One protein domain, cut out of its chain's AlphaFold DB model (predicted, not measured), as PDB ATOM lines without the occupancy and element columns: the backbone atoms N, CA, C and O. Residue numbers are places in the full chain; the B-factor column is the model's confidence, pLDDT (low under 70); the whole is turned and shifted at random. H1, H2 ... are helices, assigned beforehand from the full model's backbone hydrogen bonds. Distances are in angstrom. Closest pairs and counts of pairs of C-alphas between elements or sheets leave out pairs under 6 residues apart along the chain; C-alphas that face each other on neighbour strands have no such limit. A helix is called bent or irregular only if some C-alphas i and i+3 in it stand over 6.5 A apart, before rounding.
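Overview. This is residues 62 to 116 of the 141 residues of an uncharacterized protein of Rutstroemia sp. NJR-2017a BBW (UniProt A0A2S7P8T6). Two helical arms meet near their ends and open as a wide, flat V: H1 makes one arm, and the kinked helix H2, with the short H3 after it, makes the other. A long loop, residues 79 to 93, lies at the corner and joins the arms, while residues 62 to 72 and 102 to 116 stick out free towards the two tips. The printed part has 55 residues with three named helices, H1, H2 and H3 in chain order, and no named strand; its class is all helix. It is only just loose, close to extended, with a radius of gyration of the C-alphas of 15.0 A, and it spans 40 by 36 by 11 A.

Arrangement. Start with H1, residues 63 to 78, and go on to H2, residues 94 to 110: the two touch, with 7 pairs of C-alphas within 8 A. Look for the closest pair at the C-alphas of Leu 76 and Arg 94, 5.0 A apart. H1 touches H2 with residues 73 to 78 alone, and H2 touches H1 with residues 94 to 96 alone. Their lines stand about perpendicular, at 88 degrees, though the line of H2 is a rough one. Go on to H3, residues 112 to 116, which meets H2 only through their link; H1 and H3 are apart. In H1 every O i to N i+4 pair is within hydrogen-bond range, in H2 10 of 13 are, and in H3 0 of 1, beside 2 of 2 O i to N i+3 pairs.

Along the chain. Find C-alpha 63 at (-11.010, 24.268, 1.453); from there H1 runs 22.5 A to C-alpha 78 at (1.449, 39.539, -9.492). H2 begins at C-alpha 94 and runs 22.8 A to C-alpha 110. Near residue 104 you will find a kink of 54 degrees, and H2 is irregular there: C-alphas 104 and 107 are 7.8 A apart, against about 5 A in a regular helix. H3 ends at C-alpha 116, at (-33.810, 51.524, -8.239); it is neither bent nor irregular, but only just, with C-alphas 112 and 115 6.1 A apart.

Size, cuts and confidence. The two C-alphas farthest apart are those of Ser 62 and Gly 86, at 41.9 A, and the first and last printed C-alphas are 35.4 A apart. The printed part has no cut. The link from H1 to H2 is long, with 15 residues, and the link from H2 to H3 is tight, with 1 residue. The mean pLDDT of the printed part of this model is 87.4; look for values under 70 at residue 109 and residues 111 to 116.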
ATOM      1  N   SER A  62     -15.254  23.902  -0.958       96.19
ATOM      2  CA  SER A  62     -14.254  23.135  -0.224       96.19
ATOM      3  C   SER A  62     -13.035  24.000   0.109       96.19
ATOM      4  O   SER A  62     -12.716  24.996  -0.546       96.19
ATOM      5  N   SER A  63     -12.262  23.583   1.110       97.88
ATOM      6  CA  SER A  63     -11.010  24.268   1.453       97.88
ATOM      7  C   SER A  63      -9.993  24.282   0.303       97.88
ATOM      8  O   SER A  63      -9.168  25.191   0.241       97.88
ATOM      9  N   ALA A  64     -10.044  23.306  -0.609       98.06
ATOM     10  CA  ALA A  64      -9.213  23.296  -1.811       98.06
ATOM     11  C   ALA A  64      -9.682  24.347  -2.831       98.06
ATOM     12  O   ALA A  64      -8.858  25.107  -3.334       98.06
ATOM     13  N   GLU A  65     -10.991  24.447  -3.079       96.88
ATOM     14  CA  GLU A  65     -11.572  25.457  -3.974       96.88
ATOM     15  C   GLU A  65     -11.319  26.881  -3.465       96.88
ATOM     16  O   GLU A  65     -10.880  27.734  -4.235       96.88
ATOM     17  N   ARG A  66     -11.482  27.133  -2.158       97.94
ATOM     18  CA  ARG A  66     -11.154  28.440  -1.557       97.94
ATOM     19  C   ARG A  66      -9.690  28.821  -1.775       97.94
ATOM     20  O   ARG A  66      -9.397  29.948  -2.164       97.94
ATOM     21  N   LYS A  67      -8.761  27.880  -1.570       98.12
ATOM     22  CA  LYS A  67      -7.329  28.106  -1.833       98.12
ATOM     23  C   LYS A  67      -7.059  28.375  -3.311       98.12
ATOM     24  O   LYS A  67      -6.268  29.261  -3.618       98.12
ATOM     25  N   ALA A  68      -7.715  27.646  -4.212       98.06
ATOM     26  CA  ALA A  68      -7.583  27.858  -5.649       98.06
ATOM     27  C   ALA A  68      -8.077  29.253  -6.068       98.06
ATOM     28  O   ALA A  68      -7.397  29.935  -6.832       98.06
ATOM     29  N   TYR A  69      -9.203  29.717  -5.514       96.62
ATOM     30  CA  TYR A  69      -9.703  31.075  -5.736       96.62
ATOM     31  C   TYR A  69      -8.713  32.139  -5.244       96.62
ATOM     32  O   TYR A  69      -8.347  33.039  -5.997       96.62
ATOM     33  N   ILE A  70      -8.214  32.007  -4.010       97.75
ATOM     34  CA  ILE A  70      -7.231  32.944  -3.441       97.75
ATOM     35  C   ILE A  70      -5.959  32.983  -4.296       97.75
ATOM     36  O   ILE A  70      -5.455  34.064  -4.596       97.75
ATOM     37  N   ALA A  71      -5.467  31.824  -4.740       98.31
ATOM     38  CA  ALA A  71      -4.309  31.743  -5.624       98.31
ATOM     39  C   ALA A  71      -4.556  32.453  -6.967       98.31
ATOM     40  O   ALA A  71      -3.663  33.127  -7.481       98.31
ATOM     41  N   ALA A  72      -5.768  32.363  -7.523       97.62
ATOM     42  CA  ALA A  72      -6.136  33.094  -8.734       97.62
ATOM     43  C   ALA A  72      -6.147  34.618  -8.516       97.62
ATOM     44  O   ALA A  72      -5.642  35.358  -9.361       97.62
ATOM     45  N   VAL A  73      -6.648  35.105  -7.375       97.00
ATOM     46  CA  VAL A  73      -6.601  36.541  -7.033       97.00
ATOM     47  C   VAL A  73      -5.158  37.018  -6.853       97.00
ATOM     48  O   VAL A  73      -4.773  38.050  -7.399       97.00
ATOM     49  N   GLN A  74      -4.324  36.242  -6.159       97.88
ATOM     50  CA  GLN A  74      -2.897  36.544  -6.012       97.88
ATOM     51  C   GLN A  74      -2.181  36.575  -7.367       97.88
ATOM     52  O   GLN A  74      -1.372  37.467  -7.611       97.88
ATOM     53  N   CYS A  75      -2.533  35.672  -8.286       97.31
ATOM     54  CA  CYS A  75      -2.028  35.698  -9.656       97.31
ATOM     55  C   CYS A  75      -2.318  37.046 -10.339       97.31
ATOM     56  O   CYS A  75      -1.411  37.619 -10.947       97.31
ATOM     57  N   LEU A  76      -3.520  37.616 -10.178       97.12
ATOM     58  CA  LEU A  76      -3.842  38.954 -10.700       97.12
ATOM     59  C   LEU A  76      -2.978  40.054 -10.065       97.12
ATOM     60  O   LEU A  76      -2.523  40.947 -10.772       97.12
ATOM     61  N   MET A  77      -2.705  39.978  -8.763       97.25
ATOM     62  CA  MET A  77      -1.854  40.956  -8.070       97.25
ATOM     63  C   MET A  77      -0.377  40.872  -8.487       97.25
ATOM     64  O   MET A  77       0.348  41.856  -8.387       97.25
ATOM     65  N   THR A  78       0.075  39.720  -8.984       97.31
ATOM     66  CA  THR A  78       1.449  39.539  -9.492       97.31
ATOM     67  C   THR A  78       1.585  39.715 -11.004       97.31
ATOM     68  O   THR A  78       2.688  39.906 -11.509       97.31
ATOM     69  N   SER A  79       0.480  39.628 -11.742       96.00
ATOM     70  CA  SER A  79       0.485  39.757 -13.198       96.00
ATOM     71  C   SER A  79       0.633  41.225 -13.599       96.00
ATOM     72  O   SER A  79      -0.048  42.064 -13.009       96.00
ATOM     73  N   PRO A  80       1.444  41.556 -14.620       96.81
ATOM     74  CA  PRO A  80       1.661  42.940 -15.030       96.81
ATOM     75  C   PRO A  80       0.367  43.591 -15.534       96.81
ATOM     76  O   PRO A  80      -0.446  42.944 -16.204       96.81
ATOM     77  N   SER A  81       0.199  44.878 -15.226       95.88
ATOM     78  CA  SER A  81      -0.888  45.704 -15.759       95.88
ATOM     79  C   SER A  81      -0.940  45.645 -17.295       95.88
ATOM     80  O   SER A  81       0.087  45.553 -17.971       95.88
ATOM     81  N   LYS A  82      -2.154  45.695 -17.857       92.38
ATOM     82  CA  LYS A  82      -2.382  45.887 -19.303       92.38
ATOM     83  C   LYS A  82      -2.787  47.316 -19.651       92.38
ATOM     84  O   LYS A  82      -2.999  47.605 -20.828       92.38
ATOM     85  N   LEU A  83      -2.957  48.188 -18.662       88.19
ATOM     86  CA  LEU A  83      -3.316  49.575 -18.905       88.19
ATOM     87  C   LEU A  83      -2.097  50.371 -19.409       88.19
ATOM     88  O   LEU A  83      -0.956  50.050 -19.065       88.19
ATOM     89  N   PRO A  84      -2.296  51.422 -20.226       90.00
ATOM     90  CA  PRO A  84      -1.194  52.273 -20.661       90.00
ATOM     91  C   PRO A  84      -0.567  53.015 -19.469       90.00
ATOM     92  O   PRO A  84      -1.178  53.925 -18.909       90.00
ATOM     93  N   ALA A  85       0.677  52.680 -19.114       88.19
ATOM     94  CA  ALA A  85       1.369  53.248 -17.950       88.19
ATOM     95  C   ALA A  85       1.491  54.787 -17.976       88.19
ATOM     96  O   ALA A  85       1.507  55.424 -16.930       88.19
ATOM     97  N   GLY A  86       1.537  55.403 -19.165       89.62
ATOM     98  CA  GLY A  86       1.558  56.866 -19.299       89.62
ATOM     99  C   GLY A  86       0.240  57.546 -18.913       89.62
ATOM    100  O   GLY A  86       0.242  58.710 -18.527       89.62
ATOM    101  N   GLN A  87      -0.878  56.823 -19.000       89.12
ATOM    102  CA  GLN A  87      -2.200  57.313 -18.611       89.12
ATOM    103  C   GLN A  87      -2.538  56.923 -17.167       89.12
ATOM    104  O   GLN A  87      -3.181  57.693 -16.457       89.12
ATOM    105  N   PHE A  88      -2.073  55.750 -16.724       91.56
ATOM    106  CA  PHE A  88      -2.341  55.195 -15.397       91.56
ATOM    107  C   PHE A  88      -1.041  54.772 -14.706       91.56
ATOM    108  O   PHE A  88      -0.778  53.580 -14.558       91.56
ATOM    109  N   PRO A  89      -0.213  55.730 -14.255       90.31
ATOM    110  CA  PRO A  89       1.101  55.416 -13.694       90.31
ATOM    111  C   PRO A  89       1.039  54.645 -12.367       90.31
ATOM    112  O   PRO A  89       2.037  54.050 -11.972       90.31
ATOM    113  N   GLY A  90      -0.113  54.653 -11.685       88.88
ATOM    114  CA  GLY A  90      -0.348  53.898 -10.449       88.88
ATOM    115  C   GLY A  90      -0.884  52.476 -10.649       88.88
ATOM    116  O   GLY A  90      -1.126  51.801  -9.656       88.88
ATOM    117  N   ALA A  91      -1.109  52.030 -11.892       93.88
ATOM    118  CA  ALA A  91      -1.493  50.652 -12.187       93.88
ATOM    119  C   ALA A  91      -0.242  49.831 -12.524       93.88
ATOM    120  O   ALA A  91       0.346  49.953 -13.598       93.88
ATOM    121  N   HIS A  92       0.174  48.990 -11.591       94.25
ATOM    122  CA  HIS A  92       1.332  48.112 -11.699       94.25
ATOM    123  C   HIS A  92       0.929  46.670 -12.009       94.25
ATOM    124  O   HIS A  92       1.651  45.970 -12.726       94.25
ATOM    125  N   ASN A  93      -0.231  46.224 -11.522       95.56
ATOM    126  CA  ASN A  93      -0.698  44.852 -11.705       95.56
ATOM    127  C   ASN A  93      -2.131  44.741 -12.253       95.56
ATOM    128  O   ASN A  93      -2.896  45.703 -12.316       95.56
ATOM    129  N   ARG A  94      -2.506  43.527 -12.670       94.56
ATOM    130  CA  ARG A  94      -3.833  43.236 -13.235       94.56
ATOM    131  C   ARG A  94      -4.970  43.484 -12.259       94.56
ATOM    132  O   ARG A  94      -6.072  43.755 -12.724       94.56
ATOM    133  N   TYR A  95      -4.742  43.342 -10.956       93.88
ATOM    134  CA  TYR A  95      -5.758  43.646  -9.952       93.88
ATOM    135  C   TYR A  95      -6.042  45.156  -9.919       93.88
ATOM    136  O   TYR A  95      -7.197  45.574  -9.962       93.88
ATOM    137  N   GLU A  96      -4.996  45.975  -9.953       93.62
ATOM    138  CA  GLU A  96      -5.099  47.436 -10.006       93.62
ATOM    139  C   GLU A  96      -5.768  47.938 -11.289       93.62
ATOM    140  O   GLU A  96      -6.476  48.940 -11.237       93.62
ATOM    141  N   ASP A  97      -5.657  47.221 -12.412       92.12
ATOM    142  CA  ASP A  97      -6.398  47.568 -13.634       92.12
ATOM    143  C   ASP A  97      -7.918  47.595 -13.408       92.12
ATOM    144  O   ASP A  97      -8.613  48.472 -13.929       92.12
ATOM    145  N   PHE A  98      -8.444  46.651 -12.619       87.81
ATOM    146  CA  PHE A  98      -9.863  46.626 -12.263       87.81
ATOM    147  C   PHE A  98     -10.221  47.790 -11.337       87.81
ATOM    148  O   PHE A  98     -11.241  48.442 -11.550       87.81
ATOM    149  N   VAL A  99      -9.364  48.089 -10.356       92.19
ATOM    150  CA  VAL A  99      -9.565  49.211  -9.425       92.19
ATOM    151  C   VAL A  99      -9.594  50.542 -10.174       92.19
ATOM    152  O   VAL A  99     -10.521  51.329  -9.990       92.19
ATOM    153  N   VAL A 100      -8.626  50.782 -11.061       89.44
ATOM    154  CA  VAL A 100      -8.561  52.001 -11.877       89.44
ATOM    155  C   VAL A 100      -9.787  52.115 -12.772       89.44
ATOM    156  O   VAL A 100     -10.421  53.167 -12.795       89.44
ATOM    157  N   THR A 101     -10.169  51.036 -13.457       85.00
ATOM    158  CA  THR A 101     -11.367  51.039 -14.312       85.00
ATOM    159  C   THR A 101     -12.617  51.398 -13.506       85.00
ATOM    160  O   THR A 101     -13.380  52.272 -13.917       85.00
ATOM    161  N   HIS A 102     -12.789  50.796 -12.325       82.25
ATOM    162  CA  HIS A 102     -13.888  51.119 -11.421       82.25
ATOM    163  C   HIS A 102     -13.864  52.601 -11.014       82.25
ATOM    164  O   HIS A 102     -14.875  53.283 -11.152       82.25
ATOM    165  N   MET A 103     -12.704  53.139 -10.611       85.25
ATOM    166  CA  MET A 103     -12.546  54.560 -10.269       85.25
ATOM    167  C   MET A 103     -12.926  55.496 -11.424       85.25
ATOM    168  O   MET A 103     -13.597  56.503 -11.201       85.25
ATOM    169  N   GLN A 104     -12.512  55.174 -12.652       83.38
ATOM    170  CA  GLN A 104     -12.824  55.977 -13.835       83.38
ATOM    171  C   GLN A 104     -14.312  55.960 -14.188       83.38
ATOM    172  O   GLN A 104     -14.830  56.940 -14.722       83.38
ATOM    173  N   GLN A 105     -14.993  54.850 -13.909       80.00
ATOM    174  CA  GLN A 105     -16.398  54.656 -14.247       80.00
ATOM    175  C   GLN A 105     -17.359  54.962 -13.096       80.00
ATOM    176  O   GLN A 105     -18.563  54.994 -13.343       80.00
ATOM    177  N   THR A 106     -16.870  55.249 -11.883       79.00
ATOM    178  CA  THR A 106     -17.672  55.454 -10.662       79.00
ATOM    179  C   THR A 106     -18.946  56.264 -10.900       79.00
ATOM    180  O   THR A 106     -20.026  55.812 -10.527       79.00
ATOM    181  N   LEU A 107     -18.855  57.430 -11.551       77.56
ATOM    182  CA  LEU A 107     -20.017  58.304 -11.758       77.56
ATOM    183  C   LEU A 107     -21.033  57.748 -12.763       77.56
ATOM    184  O   LEU A 107     -22.212  58.051 -12.644       77.56
ATOM    185  N   ASN A 108     -20.611  56.915 -13.711       72.81
ATOM    186  CA  ASN A 108     -21.496  56.329 -14.719       72.81
ATOM    187  C   ASN A 108     -22.153  55.026 -14.244       72.81
ATOM    188  O   ASN A 108     -23.204  54.658 -14.757       72.81
ATOM    189  N   ILE A 109     -21.540  54.331 -13.281       69.19
ATOM    190  CA  ILE A 109     -22.049  53.048 -12.767       69.19
ATOM    191  C   ILE A 109     -22.823  53.202 -11.448       69.19
ATOM    192  O   ILE A 109     -23.702  52.397 -11.173       69.19
ATOM    193  N   HIS A 110     -22.571  54.258 -10.659       73.12
ATOM    194  CA  HIS A 110     -23.298  54.508  -9.402       73.12
ATOM    195  C   HIS A 110     -24.426  55.540  -9.533       73.12
ATOM    196  O   HIS A 110     -25.422  55.432  -8.824       73.12
ATOM    197  N   ALA A 111     -24.321  56.543 -10.417       61.94
ATOM    198  CA  ALA A 111     -25.372  57.566 -10.525       61.94
ATOM    199  C   ALA A 111     -26.687  57.010 -11.105       61.94
ATOM    200  O   ALA A 111     -27.763  57.492 -10.760       61.94
ATOM    201  N   THR A 112     -26.610  55.960 -11.924       56.19
ATOM    202  CA  THR A 112     -27.764  55.252 -12.506       56.19
ATOM    203  C   THR A 112     -28.464  54.338 -11.493       56.19
ATOM    204  O   THR A 112     -29.657  54.076 -11.613       56.19
ATOM    205  N   TYR A 113     -27.758  53.903 -10.440       53.72
ATOM    206  CA  TYR A 113     -28.305  53.047  -9.378       53.72
ATOM    207  C   TYR A 113     -29.387  53.756  -8.536       53.72
ATOM    208  O   TYR A 113     -30.257  53.107  -7.952       53.72
ATOM    209  N   TRP A 114     -29.405  55.096  -8.516       53.59
ATOM    210  CA  TRP A 114     -30.395  55.884  -7.764       53.59
ATOM    211  C   TRP A 114     -31.837  55.750  -8.292       53.59
ATOM    212  O   TRP A 114     -32.787  56.113  -7.596       53.59
ATOM    213  N   ASP A 115     -32.026  55.184  -9.489       52.78
ATOM    214  CA  ASP A 115     -33.345  54.913 -10.074       52.78
ATOM    215  C   ASP A 115     -33.950  53.565  -9.632       52.78
ATOM    216  O   ASP A 115     -35.082  53.252 -10.006       52.78
ATOM    217  N   TRP A 116     -33.266  52.780  -8.784       56.97
ATOM    218  CA  TRP A 116     -33.810  51.524  -8.239       56.97
ATOM    219  C   TRP A 116     -35.190  51.724  -7.592       56.97
ATOM    220  O   TRP A 116     -36.108  50.945  -7.833       56.97
TER     221      TRP A 116